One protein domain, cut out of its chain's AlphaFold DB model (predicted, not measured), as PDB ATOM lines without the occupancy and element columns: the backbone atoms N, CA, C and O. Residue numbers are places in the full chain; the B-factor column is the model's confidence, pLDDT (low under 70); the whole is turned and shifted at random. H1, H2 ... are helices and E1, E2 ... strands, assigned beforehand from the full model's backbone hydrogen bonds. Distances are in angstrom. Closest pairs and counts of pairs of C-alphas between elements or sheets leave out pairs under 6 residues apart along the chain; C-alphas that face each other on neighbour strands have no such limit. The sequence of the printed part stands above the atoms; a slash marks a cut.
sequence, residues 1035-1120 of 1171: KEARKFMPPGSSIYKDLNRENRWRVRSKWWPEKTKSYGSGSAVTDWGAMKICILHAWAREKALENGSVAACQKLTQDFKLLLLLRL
ATOM      1  N   LYS A1035    -440.733 300.170  94.648       90.12
ATOM      2  CA  LYS A1035    -439.636 300.820  95.382       90.12
ATOM      3  C   LYS A1035    -438.377 300.999  94.523       90.12
ATOM      4  O   LYS A1035    -437.643 301.960  94.734       90.12
ATOM      5  N   GLU A1036    -438.134 300.105  93.567       89.44
ATOM      6  CA  GLU A1036    -436.990 300.179  92.652       89.44
ATOM      7  C   GLU A1036    -437.341 300.951  91.389       89.44
ATOM      8  O   GLU A1036    -436.583 301.837  91.012       89.44
ATOM      9  N   ALA A1037    -438.535 300.732  90.829       93.00
ATOM     10  CA  ALA A1037    -439.088 301.550  89.746       93.00
ATOM     11  C   ALA A1037    -438.983 303.059  90.046       93.00
ATOM     12  O   ALA A1037    -438.646 303.864  89.183       93.00
ATOM     13  N   ARG A1038    -439.231 303.441  91.307       94.44
ATOM     14  CA  ARG A1038    -439.164 304.826  91.785       94.44
ATOM     15  C   ARG A1038    -437.745 305.412  91.830       94.44
ATOM     16  O   ARG A1038    -437.639 306.631  91.784       94.44
ATOM     17  N   LYS A1039    -436.677 304.602  91.886       94.94
ATOM     18  CA  LYS A1039    -435.282 305.098  91.845       94.94
ATOM     19  C   LYS A1039    -434.958 305.793  90.519       94.94
ATOM     20  O   LYS A1039    -434.155 306.711  90.498       94.94
ATOM     21  N   PHE A1040    -435.605 305.358  89.439       94.69
ATOM     22  CA  PHE A1040    -435.394 305.861  88.082       94.69
ATOM     23  C   PHE A1040    -436.353 307.001  87.702       94.69
ATOM     24  O   PHE A1040    -436.388 307.400  86.543       94.69
ATOM     25  N   MET A1041    -437.174 307.501  88.634       96.25
ATOM     26  CA  MET A1041    -438.163 308.545  88.349       96.25
ATOM     27  C   MET A1041    -437.593 309.954  88.568       96.25
ATOM     28  O   MET A1041    -436.930 310.171  89.583       96.25
ATOM     29  N   PRO A1042    -437.919 310.926  87.697       94.50
ATOM     30  CA  PRO A1042    -437.390 312.282  87.809       94.50
ATOM     31  C   PRO A1042    -437.871 313.041  89.067       94.50
ATOM     32  O   PRO A1042    -438.972 312.758  89.566       94.50
ATOM     33  N   PRO A1043    -437.097 314.010  89.598       93.00
ATOM     34  CA  PRO A1043    -437.318 314.645  90.903       93.00
ATOM     35  C   PRO A1043    -438.737 315.177  91.184       93.00
ATOM     36  O   PRO A1043    -439.237 316.136  90.591       93.00
ATOM     37  N   GLY A1044    -439.401 314.585  92.181       91.25
ATOM     38  CA  GLY A1044    -440.785 314.924  92.546       91.25
ATOM     39  C   GLY A1044    -441.853 314.220  91.700       91.25
ATOM     40  O   GLY A1044    -443.047 314.485  91.863       91.25
ATOM     41  N   SER A1045    -441.449 313.292  90.833       95.19
ATOM     42  CA  SER A1045    -442.332 312.319  90.194       95.19
ATOM     43  C   SER A1045    -442.392 311.011  90.984       95.19
ATOM     44  O   SER A1045    -441.548 310.695  91.818       95.19
ATOM     45  N   SER A1046    -443.436 310.232  90.732       94.31
ATOM     46  CA  SER A1046    -443.667 308.935  91.363       94.31
ATOM     47  C   SER A1046    -444.281 307.974  90.355       94.31
ATOM     48  O   SER A1046    -445.088 308.381  89.519       94.31
ATOM     49  N   ILE A1047    -443.909 306.701  90.437       95.62
ATOM     50  CA  ILE A1047    -444.481 305.618  89.635       95.62
ATOM     51  C   ILE A1047    -445.110 304.582  90.569       95.62
ATOM     52  O   ILE A1047    -444.638 304.410  91.692       95.62
ATOM     53  N   TYR A1048    -446.200 303.953  90.131       93.81
ATOM     54  CA  TYR A1048    -446.921 302.925  90.884       93.81
ATOM     55  C   TYR A1048    -447.561 301.882  89.965       93.81
ATOM     56  O   TYR A1048    -448.007 302.200  88.857       93.81
ATOM     57  N   LYS A1049    -447.613 300.630  90.435       92.31
ATOM     58  CA  LYS A1049    -448.153 299.484  89.685       92.31
ATOM     59  C   LYS A1049    -449.635 299.279  90.000       92.31
ATOM     60  O   LYS A1049    -450.055 299.291  91.159       92.31
ATOM     61  N   ASP A1050    -450.464 299.097  88.977       87.31
ATOM     62  CA  ASP A1050    -451.895 298.823  89.137       87.31
ATOM     63  C   ASP A1050    -452.117 297.323  89.351       87.31
ATOM     64  O   ASP A1050    -452.504 296.624  88.425       87.31
ATOM     65  N   LEU A1051    -451.906 296.858  90.591       82.75
ATOM     66  CA  LEU A1051    -451.959 295.459  91.082       82.75
ATOM     67  C   LEU A1051    -453.196 294.613  90.685       82.75
ATOM     68  O   LEU A1051    -453.298 293.453  91.067       82.75
ATOM     69  N   ASN A1052    -454.159 295.189  89.966       77.69
ATOM     70  CA  ASN A1052    -455.369 294.546  89.457       77.69
ATOM     71  C   ASN A1052    -455.290 294.253  87.939       77.69
ATOM     72  O   ASN A1052    -456.292 293.824  87.366       77.69
ATOM     73  N   ARG A1053    -454.174 294.584  87.266       79.62
ATOM     74  CA  ARG A1053    -453.919 294.364  85.832       79.62
ATOM     75  C   ARG A1053    -452.426 294.163  85.566       79.62
ATOM     76  O   ARG A1053    -451.601 294.899  86.096       79.62
ATOM     77  N   GLU A1054    -452.106 293.219  84.692       79.44
ATOM     78  CA  GLU A1054    -450.734 292.945  84.260       79.44
ATOM     79  C   GLU A1054    -450.155 294.082  83.409       79.44
ATOM     80  O   GLU A1054    -450.890 294.876  82.809       79.44
ATOM     81  N   ASN A1055    -448.820 294.173  83.417       85.88
ATOM     82  CA  ASN A1055    -447.995 295.111  82.651       85.88
ATOM     83  C   ASN A1055    -448.455 296.583  82.761       85.88
ATOM     84  O   ASN A1055    -448.306 297.389  81.834       85.88
ATOM     85  N   ARG A1056    -449.064 296.948  83.903       88.06
ATOM     86  CA  ARG A1056    -449.759 298.226  84.089       88.06
ATOM     87  C   ARG A1056    -449.117 299.126  85.132       88.06
ATOM     88  O   ARG A1056    -449.467 299.105  86.315       88.06
ATOM     89  N   TRP A1057    -448.279 300.024  84.645       93.69
ATOM     90  CA  TRP A1057    -447.646 301.080  85.420       93.69
ATOM     91  C   TRP A1057    -448.348 302.417  85.208       93.69
ATOM     92  O   TRP A1057    -449.061 302.631  84.223       93.69
ATOM     93  N   ARG A1058    -448.198 303.317  86.179       92.88
ATOM     94  CA  ARG A1058    -448.761 304.666  86.148       92.88
ATOM     95  C   ARG A1058    -447.781 305.654  86.753       92.88
ATOM     96  O   ARG A1058    -447.294 305.428  87.858       92.88
ATOM     97  N   VAL A1059    -447.567 306.776  86.077       94.06
ATOM     98  CA  VAL A1059    -446.799 307.901  86.615       94.06
ATOM     99  C   VAL A1059    -447.749 308.922  87.244       94.06
ATOM    100  O   VAL A1059    -448.915 309.067  86.864       94.06
ATOM    101  N   ARG A1060    -447.249 309.621  88.258       90.81
ATOM    102  CA  ARG A1060    -447.809 310.853  88.801       90.81
ATOM    103  C   ARG A1060    -446.653 311.812  89.053       90.81
ATOM    104  O   ARG A1060    -445.802 311.537  89.897       90.81
ATOM    105  N   SER A1061    -446.655 312.929  88.339       87.06
ATOM    106  CA  SER A1061    -445.618 313.958  88.388       87.06
ATOM    107  C   SER A1061    -446.233 315.331  88.651       87.06
ATOM    108  O   SER A1061    -447.403 315.541  88.337       87.06
ATOM    109  N   LYS A1062    -445.455 316.280  89.189       84.00
ATOM    110  CA  LYS A1062    -445.846 317.700  89.247       84.00
ATOM    111  C   LYS A1062    -446.055 318.298  87.844       84.00
ATOM    112  O   LYS A1062    -446.951 319.113  87.667       84.00
ATOM    113  N   TRP A1063    -445.316 317.804  86.847       78.69
ATOM    114  CA  TRP A1063    -445.422 318.177  85.428       78.69
ATOM    115  C   TRP A1063    -446.562 317.474  84.670       78.69
ATOM    116  O   TRP A1063    -446.761 317.710  83.476       78.69
ATOM    117  N   TRP A1064    -447.301 316.576  85.334       77.00
ATOM    118  CA  TRP A1064    -448.364 315.791  84.709       77.00
ATOM    119  C   TRP A1064    -449.664 315.872  85.531       77.00
ATOM    120  O   TRP A1064    -449.847 315.093  86.472       77.00
ATOM    121  N   PRO A1065    -450.591 316.797  85.200       62.53
ATOM    122  CA  PRO A1065    -451.855 316.941  85.933       62.53
ATOM    123  C   PRO A1065    -452.784 315.730  85.740       62.53
ATOM    124  O   PRO A1065    -453.547 315.358  86.636       62.53
ATOM    125  N   GLU A1066    -452.698 315.080  84.579       70.56
ATOM    126  CA  GLU A1066    -453.394 313.832  84.269       70.56
ATOM    127  C   GLU A1066    -452.679 312.577  84.798       70.56
ATOM    128  O   GLU A1066    -451.524 312.602  85.211       70.56
ATOM    129  N   LYS A1067    -453.376 311.432  84.772       66.56
ATOM    130  CA  LYS A1067    -452.827 310.137  85.205       66.56
ATOM    131  C   LYS A1067    -452.552 309.234  84.012       66.56
ATOM    132  O   LYS A1067    -453.455 308.507  83.574       66.56
ATOM    133  N   THR A1068    -451.306 309.239  83.549       66.31
ATOM    134  CA  THR A1068    -450.797 308.249  82.595       66.31
ATOM    135  C   THR A1068    -450.987 306.827  83.114       66.31
ATOM    136  O   THR A1068    -450.982 306.556  84.319       66.31
ATOM    137  N   LYS A1069    -451.197 305.907  82.172       74.25
ATOM    138  CA  LYS A1069    -451.131 304.463  82.386       74.25
ATOM    139  C   LYS A1069    -450.432 303.861  81.172       74.25
ATOM    140  O   LYS A1069    -450.757 304.283  80.063       74.25
ATOM    141  N   SER A1070    -449.594 302.847  81.353       72.12
ATOM    142  CA  SER A1070    -449.382 301.884  80.272       72.12
ATOM    143  C   SER A1070    -450.689 301.112  80.015       72.12
ATOM    144  O   SER A1070    -451.545 300.958  80.904       72.12
ATOM    145  N   TYR A1071    -450.859 300.638  78.783       61.59
ATOM    146  CA  TYR A1071    -451.900 299.686  78.411       61.59
ATOM    147  C   TYR A1071    -451.210 298.340  78.154       61.59
ATOM    148  O   TYR A1071    -450.465 298.190  77.193       61.59
ATOM    149  N   GLY A1072    -451.381 297.416  79.105       51.31
ATOM    150  CA  GLY A1072    -450.572 296.195  79.232       51.31
ATOM    151  C   GLY A1072    -451.346 294.876  79.168       51.31
ATOM    152  O   GLY A1072    -450.755 293.810  79.283       51.31
ATOM    153  N   SER A1073    -452.672 294.926  79.016       46.25
ATOM    154  CA  SER A1073    -453.515 293.734  78.888       46.25
ATOM    155  C   SER A1073    -453.620 293.330  77.419       46.25
ATOM    156  O   SER A1073    -454.282 294.044  76.665       46.25
ATOM    157  N   GLY A1074    -452.997 292.211  77.042       56.09
ATOM    158  CA  GLY A1074    -452.984 291.708  75.662       56.09
ATOM    159  C   GLY A1074    -451.912 292.327  74.760       56.09
ATOM    160  O   GLY A1074    -452.019 292.220  73.548       56.09
ATOM    161  N   SER A1075    -450.893 292.983  75.326       57.84
ATOM    162  CA  SER A1075    -449.741 293.478  74.569       57.84
ATOM    163  C   SER A1075    -448.500 292.637  74.853       57.84
ATOM    164  O   SER A1075    -448.270 292.241  75.995       57.84
ATOM    165  N   ALA A1076    -447.648 292.431  73.844       74.81
ATOM    166  CA  ALA A1076    -446.347 291.757  73.975       74.81
ATOM    167  C   ALA A1076    -445.308 292.556  74.809       74.81
ATOM    168  O   ALA A1076    -444.115 292.258  74.818       74.81
ATOM    169  N   VAL A1077    -445.747 293.602  75.515       78.56
ATOM    170  CA  VAL A1077    -444.912 294.461  76.351       78.56
ATOM    171  C   VAL A1077    -444.864 293.880  77.761       78.56
ATOM    172  O   VAL A1077    -445.824 293.993  78.523       78.56
ATOM    173  N   THR A1078    -443.723 293.292  78.125       87.00
ATOM    174  CA  THR A1078    -443.470 292.772  79.479       87.00
ATOM    175  C   THR A1078    -443.649 293.851  80.552       87.00
ATOM    176  O   THR A1078    -443.512 295.046  80.285       87.00
ATOM    177  N   ASP A1079    -443.896 293.449  81.802       85.31
ATOM    178  CA  ASP A1079    -444.063 294.389  82.920       85.31
ATOM    179  C   ASP A1079    -442.865 295.342  83.086       85.31
ATOM    180  O   ASP A1079    -443.052 296.530  83.347       85.31
ATOM    181  N   TRP A1080    -441.650 294.840  82.842       87.44
ATOM    182  CA  TRP A1080    -440.423 295.634  82.769       87.44
ATOM    183  C   TRP A1080    -440.436 296.629  81.602       87.44
ATOM    184  O   TRP A1080    -440.153 297.810  81.801       87.44
ATOM    185  N   GLY A1081    -440.820 296.188  80.398       90.25
ATOM    186  CA  GLY A1081    -440.968 297.062  79.233       90.25
ATOM    187  C   GLY A1081    -441.962 298.195  79.492       90.25
ATOM    188  O   GLY A1081    -441.641 299.361  79.275       90.25
ATOM    189  N   ALA A1082    -443.130 297.876  80.055       89.62
ATOM    190  CA  ALA A1082    -444.155 298.850  80.418       89.62
ATOM    191  C   ALA A1082    -443.674 299.841  81.495       89.62
ATOM    192  O   ALA A1082    -444.009 301.028  81.438       89.62
ATOM    193  N   MET A1083    -442.861 299.379  82.450       94.00
ATOM    194  CA  MET A1083    -442.222 300.227  83.453       94.00
ATOM    195  C   MET A1083    -441.195 301.181  82.822       94.00
ATOM    196  O   MET A1083    -441.284 302.390  83.044       94.00
ATOM    197  N   LYS A1084    -440.269 300.666  81.996       92.75
ATOM    198  CA  LYS A1084    -439.236 301.451  81.290       92.75
ATOM    199  C   LYS A1084    -439.873 302.510  80.384       92.75
ATOM    200  O   LYS A1084    -439.483 303.671  80.438       92.75
ATOM    201  N   ILE A1085    -440.916 302.140  79.639       90.88
ATOM    202  CA  ILE A1085    -441.736 303.038  78.806       90.88
ATOM    203  C   ILE A1085    -442.349 304.179  79.641       90.88
ATOM    204  O   ILE A1085    -442.278 305.344  79.247       90.88
ATOM    205  N   CYS A1086    -442.907 303.883  80.822       91.94
ATOM    206  CA  CYS A1086    -443.433 304.913  81.724       91.94
ATOM    207  C   CYS A1086    -442.349 305.829  82.322       91.94
ATOM    208  O   CYS A1086    -442.612 307.016  82.510       91.94
ATOM    209  N   ILE A1087    -441.157 305.300  82.618       94.25
ATOM    210  CA  ILE A1087    -440.017 306.070  83.143       94.25
ATOM    211  C   ILE A1087    -439.469 307.026  82.077       94.25
ATOM    212  O   ILE A1087    -439.363 308.225  82.332       94.25
ATOM    213  N   LEU A1088    -439.187 306.524  80.871       92.44
ATOM    214  CA  LEU A1088    -438.646 307.322  79.765       92.44
ATOM    215  C   LEU A1088    -439.568 308.494  79.404       92.44
ATOM    216  O   LEU A1088    -439.101 309.622  79.257       92.44
ATOM    217  N   HIS A1089    -440.887 308.273  79.354       88.56
ATOM    218  CA  HIS A1089    -441.830 309.355  79.060       88.56
ATOM    219  C   HIS A1089    -441.889 310.424  80.168       88.56
ATOM    220  O   HIS A1089    -442.200 311.582  79.880       88.56
ATOM    221  N   ALA A1090    -441.589 310.068  81.424       92.44
ATOM    222  CA  ALA A1090    -441.521 311.037  82.515       92.44
ATOM    223  C   ALA A1090    -440.319 311.982  82.352       92.44
ATOM    224  O   ALA A1090    -440.510 313.194  82.424       92.44
ATOM    225  N   TRP A1091    -439.130 311.440  82.064       92.38
ATOM    226  CA  TRP A1091    -437.912 312.219  81.800       92.38
ATOM    227  C   TRP A1091    -438.016 313.069  80.529       92.38
ATOM    228  O   TRP A1091    -437.696 314.253  80.550       92.38
ATOM    229  N   ALA A1092    -438.536 312.506  79.431       87.75
ATOM    230  CA  ALA A1092    -438.709 313.247  78.180       87.75
ATOM    231  C   ALA A1092    -439.632 314.474  78.344       87.75
ATOM    232  O   ALA A1092    -439.411 315.507  77.718       87.75
ATOM    233  N   ARG A1093    -440.650 314.382  79.214       85.81
ATOM    234  CA  ARG A1093    -441.565 315.496  79.516       85.81
ATOM    235  C   ARG A1093    -440.987 316.506  80.511       85.81
ATOM    236  O   ARG A1093    -441.377 317.664  80.461       85.81
ATOM    237  N   GLU A1094    -440.101 316.087  81.411       91.31
ATOM    238  CA  GLU A1094    -439.346 317.007  82.270       91.31
ATOM    239  C   GLU A1094    -438.417 317.871  81.410       91.31
ATOM    240  O   GLU A1094    -438.646 319.076  81.328       91.31
ATOM    241  N   LYS A1095    -437.500 317.254  80.644       89.12
ATOM    242  CA  LYS A1095    -436.576 317.975  79.750       89.12
ATOM    243  C   LYS A1095    -437.295 318.892  78.755       89.12
ATOM    244  O   LYS A1095    -436.878 320.025  78.541       89.12
ATOM    245  N   ALA A1096    -438.408 318.450  78.167       85.56
ATOM    246  CA  ALA A1096    -439.170 319.282  77.231       85.56
ATOM    247  C   ALA A1096    -439.879 320.488  77.894       85.56
ATOM    248  O   ALA A1096    -440.206 321.445  77.195       85.56
ATOM    249  N   LEU A1097    -440.096 320.473  79.218       83.38
ATOM    250  CA  LEU A1097    -440.583 321.630  79.985       83.38
ATOM    251  C   LEU A1097    -439.447 322.509  80.517       83.38
ATOM    252  O   LEU A1097    -439.628 323.720  80.597       83.38
ATOM    253  N   GLU A1098    -438.295 321.929  80.856       84.81
ATOM    254  CA  GLU A1098    -437.069 322.675  81.179       84.81
ATOM    255  C   GLU A1098    -436.614 323.506  79.969       84.81
ATOM    256  O   GLU A1098    -436.354 324.699  80.101       84.81
ATOM    257  N   ASN A1099    -436.690 322.925  78.768       87.00
ATOM    258  CA  ASN A1099    -436.459 323.605  77.489       87.00
ATOM    259  C   ASN A1099    -437.637 324.509  77.044       87.00
ATOM    260  O   ASN A1099    -437.705 324.904  75.882       87.00
ATOM    261  N   GLY A1100    -438.622 324.780  77.912       85.56
ATOM    262  CA  GLY A1100    -439.766 325.674  77.659       85.56
ATOM    263  C   GLY A1100    -440.781 325.230  76.589       85.56
ATOM    264  O   GLY A1100    -441.837 325.850  76.444       85.56
ATOM    265  N   SER A1101    -440.517 324.154  75.842       79.00
ATOM    266  CA  SER A1101    -441.286 323.784  74.652       79.00
ATOM    267  C   SER A1101    -442.531 322.953  74.979       79.00
ATOM    268  O   SER A1101    -442.560 321.718  74.922       79.00
ATOM    269  N   VAL A1102    -443.629 323.661  75.257       70.25
ATOM    270  CA  VAL A1102    -444.973 323.073  75.404       70.25
ATOM    271  C   VAL A1102    -445.396 322.314  74.134       70.25
ATOM    272  O   VAL A1102    -446.036 321.267  74.240       70.25
ATOM    273  N   ALA A1103    -444.987 322.783  72.950       71.81
ATOM    274  CA  ALA A1103    -445.227 322.101  71.678       71.81
ATOM    275  C   ALA A1103    -444.484 320.754  71.600       71.81
ATOM    276  O   ALA A1103    -445.110 319.731  71.322       71.81
ATOM    277  N   ALA A1104    -443.190 320.703  71.953       69.88
ATOM    278  CA  ALA A1104    -442.449 319.440  72.021       69.88
ATOM    279  C   ALA A1104    -443.051 318.480  73.061       69.88
ATOM    280  O   ALA A1104    -443.171 317.285  72.800       69.88
ATOM    281  N   CYS A1105    -443.525 318.990  74.205       66.56
ATOM    282  CA  CYS A1105    -444.249 318.183  75.193       66.56
ATOM    283  C   CYS A1105    -445.526 317.543  74.627       66.56
ATOM    284  O   CYS A1105    -445.870 316.418  75.002       66.56
ATOM    285  N   GLN A1106    -446.261 318.257  73.770       70.69
ATOM    286  CA  GLN A1106    -447.467 317.747  73.115       70.69
ATOM    287  C   GLN A1106    -447.111 316.721  72.034       70.69
ATOM    288  O   GLN A1106    -447.633 315.606  72.102       70.69
ATOM    289  N   LYS A1107    -446.154 317.041  71.152       75.44
ATOM    290  CA  LYS A1107    -445.656 316.146  70.097       75.44
ATOM    291  C   LYS A1107    -445.120 314.830  70.675       75.44
ATOM    292  O   LYS A1107    -445.658 313.777  70.360       75.44
ATOM    293  N   LEU A1108    -444.229 314.873  71.671       68.38
ATOM    294  CA  LEU A1108    -443.756 313.678  72.396       68.38
ATOM    295  C   LEU A1108    -444.897 312.849  73.019       68.38
ATOM    296  O   LEU A1108    -444.772 311.637  73.160       68.38
ATOM    297  N   THR A1109    -446.020 313.473  73.396       66.50
ATOM    298  CA  THR A1109    -447.208 312.768  73.924       66.50
ATOM    299  C   THR A1109    -448.091 312.175  72.810       66.50
ATOM    300  O   THR A1109    -448.916 311.301  73.088       66.50
ATOM    301  N   GLN A1110    -447.962 312.639  71.565       67.94
ATOM    302  CA  GLN A1110    -448.600 312.067  70.374       67.94
ATOM    303  C   GLN A1110    -447.736 310.941  69.793       67.94
ATOM    304  O   GLN A1110    -448.225 309.818  69.683       67.94
ATOM    305  N   ASP A1111    -446.447 311.192  69.564       66.31
ATOM    306  CA  ASP A1111    -445.464 310.224  69.062       66.31
ATOM    307  C   ASP A1111    -445.400 308.977  69.960       66.31
ATOM    308  O   ASP A1111    -445.419 307.846  69.479       66.31
ATOM    309  N   PHE A1112    -445.445 309.159  71.287       63.84
ATOM    310  CA  PHE A1112    -445.538 308.055  72.247       63.84
ATOM    311  C   PHE A1112    -446.805 307.202  72.073       63.84
ATOM    312  O   PHE A1112    -446.752 305.984  72.241       63.84
ATOM    313  N   LYS A1113    -447.959 307.808  71.751       61.31
ATOM    314  CA  LYS A1113    -449.190 307.047  71.464       61.31
ATOM    315  C   LYS A1113    -449.054 306.288  70.148       61.31
ATOM    316  O   LYS A1113    -449.488 305.144  70.089       61.31
ATOM    317  N   LEU A1114    -448.446 306.906  69.134       57.88
ATOM    318  CA  LEU A1114    -448.238 306.311  67.816       57.88
ATOM    319  C   LEU A1114    -447.295 305.100  67.894       57.88
ATOM    320  O   LEU A1114    -447.676 304.010  67.485       57.88
ATOM    321  N   LEU A1115    -446.131 305.242  68.537       56.88
ATOM    322  CA  LEU A1115    -445.199 304.138  68.809       56.88
ATOM    323  C   LEU A1115    -445.850 302.990  69.591       56.88
ATOM    324  O   LEU A1115    -445.566 301.819  69.335       56.88
ATOM    325  N   LEU A1116    -446.737 303.308  70.539       57.06
ATOM    326  CA  LEU A1116    -447.447 302.298  71.324       57.06
ATOM    327  C   LEU A1116    -448.592 301.633  70.541       57.06
ATOM    328  O   LEU A1116    -448.951 300.515  70.886       57.06
ATOM    329  N   LEU A1117    -449.132 302.267  69.493       51.19
ATOM    330  CA  LEU A1117    -450.104 301.674  68.561       51.19
ATOM    331  C   LEU A1117    -449.418 300.800  67.503       51.19
ATOM    332  O   LEU A1117    -449.790 299.640  67.348       51.19
ATOM    333  N   LEU A1118    -448.363 301.297  66.854       47.53
ATOM    334  CA  LEU A1118    -447.598 300.549  65.848       47.53
ATOM    335  C   LEU A1118    -447.046 299.235  66.428       47.53
ATOM    336  O   LEU A1118    -447.182 298.174  65.822       47.53
ATOM    337  N   ARG A1119    -446.530 299.269  67.665       52.41
ATOM    338  CA  ARG A1119    -446.040 298.077  68.385       52.41
ATOM    339  C   ARG A1119    -447.149 297.146  68.911       52.41
ATOM    340  O   ARG A1119    -446.837 296.093  69.460       52.41
ATOM    341  N   LEU A1120    -448.424 297.519  68.773       49.00
ATOM    342  CA  LEU A1120    -449.578 296.631  68.978       49.00
ATOM    343  C   LEU A1120    -450.096 296.033  67.663       49.00
ATOM    344  O   LEU A1120    -450.719 294.978  67.702       49.00
TER     345      LEU A1120
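Overview. This is residues 1035 to 1120 of the 1171 residues of an uncharacterized protein of Symbiodinium microadriaticum (UniProt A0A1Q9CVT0). Two long helices, H2 and H3, make a narrow V, a helical hairpin closed at its tight link; a small hairpin of two strands, E1 and E2, packs on H2 away from H3, with the short helix H1 beside E1. H2 is in the middle of this arrangement, and a long stretch without named elements, residues 1061 to 1078, leads from E2 to it. The printed part has 86 residues, with three named helices and two named strands in the order H1, E1, E2, H2, H3; the sheet, in the order E1, E2, is antiparallel and the class is mostly helix. The whole is compact, with a radius of gyration of the C-alphas of 12.6 A and spans of 36 by 31 by 18 A.

Arrangement. Begin at H1, residues 1035 to 1040, and go on to E1, residues 1046 to 1049: their closest C-alphas, those of Arg 1038 and Ile 1047, are 5.8 A apart. E1 forms an antiparallel hairpin with E2, residues 1057 to 1060, at 153 degrees between their directions; look for N 1046 and O 1060 at 2.8 A and N 1058 and O 1048 at 2.9 A, within hydrogen-bond range. Next comes H2, residues 1079 to 1098, with 8 pairs of C-alphas within 8 A of E2, the closest being Trp 1057 and Met 1083 at 5.8 A. H1 and H2 are close but not clearly touching, with the closest C-alphas, Phe 1040 and Ile 1087, 6.8 A apart; they run the same way at a steep tilt of 42 degrees. H2 touches H3, residues 1102 to 1120, with its residues 1089 to 1097 alone; the closest C-alphas, Ala 1096 and Cys 1105, are 5.6 A apart. This helical hairpin runs opposite ways at a shallow tilt of 18 degrees. H3 is apart from H1, E1 and E2. In H2 every O i to N i+4 pair is within hydrogen-bond range; in H3 it is 13 of 15, and in H1 0 of 2, with 2 of 3 O i to N i+3 pairs within range.

Along the chain. Find C-alpha 1035 at (-439.636, 300.820, 95.382), where H1 begins; it runs to residue 1040. E1, residues 1046 to 1049, and E2, residues 1057 to 1060, follow. C-alpha 1079 at (-444.063, 294.389, 82.920) begins H2, which covers 29.2 A to residue 1098. From residue 1102, H3 covers 27.6 A to C-alpha 1120 at (-449.578, 296.631, 68.978).

Size, cuts and confidence. The farthest C-alphas, Asn 1052 and Gly 1100, are 36.8 A apart. The printed part has no cut, and the link from E2 to H2 is long, with 18 residues. Mean pLDDT of the printed part is 79.5; look for values under 70 at residues 1071 to 1075 and 1108 to 1120, among others.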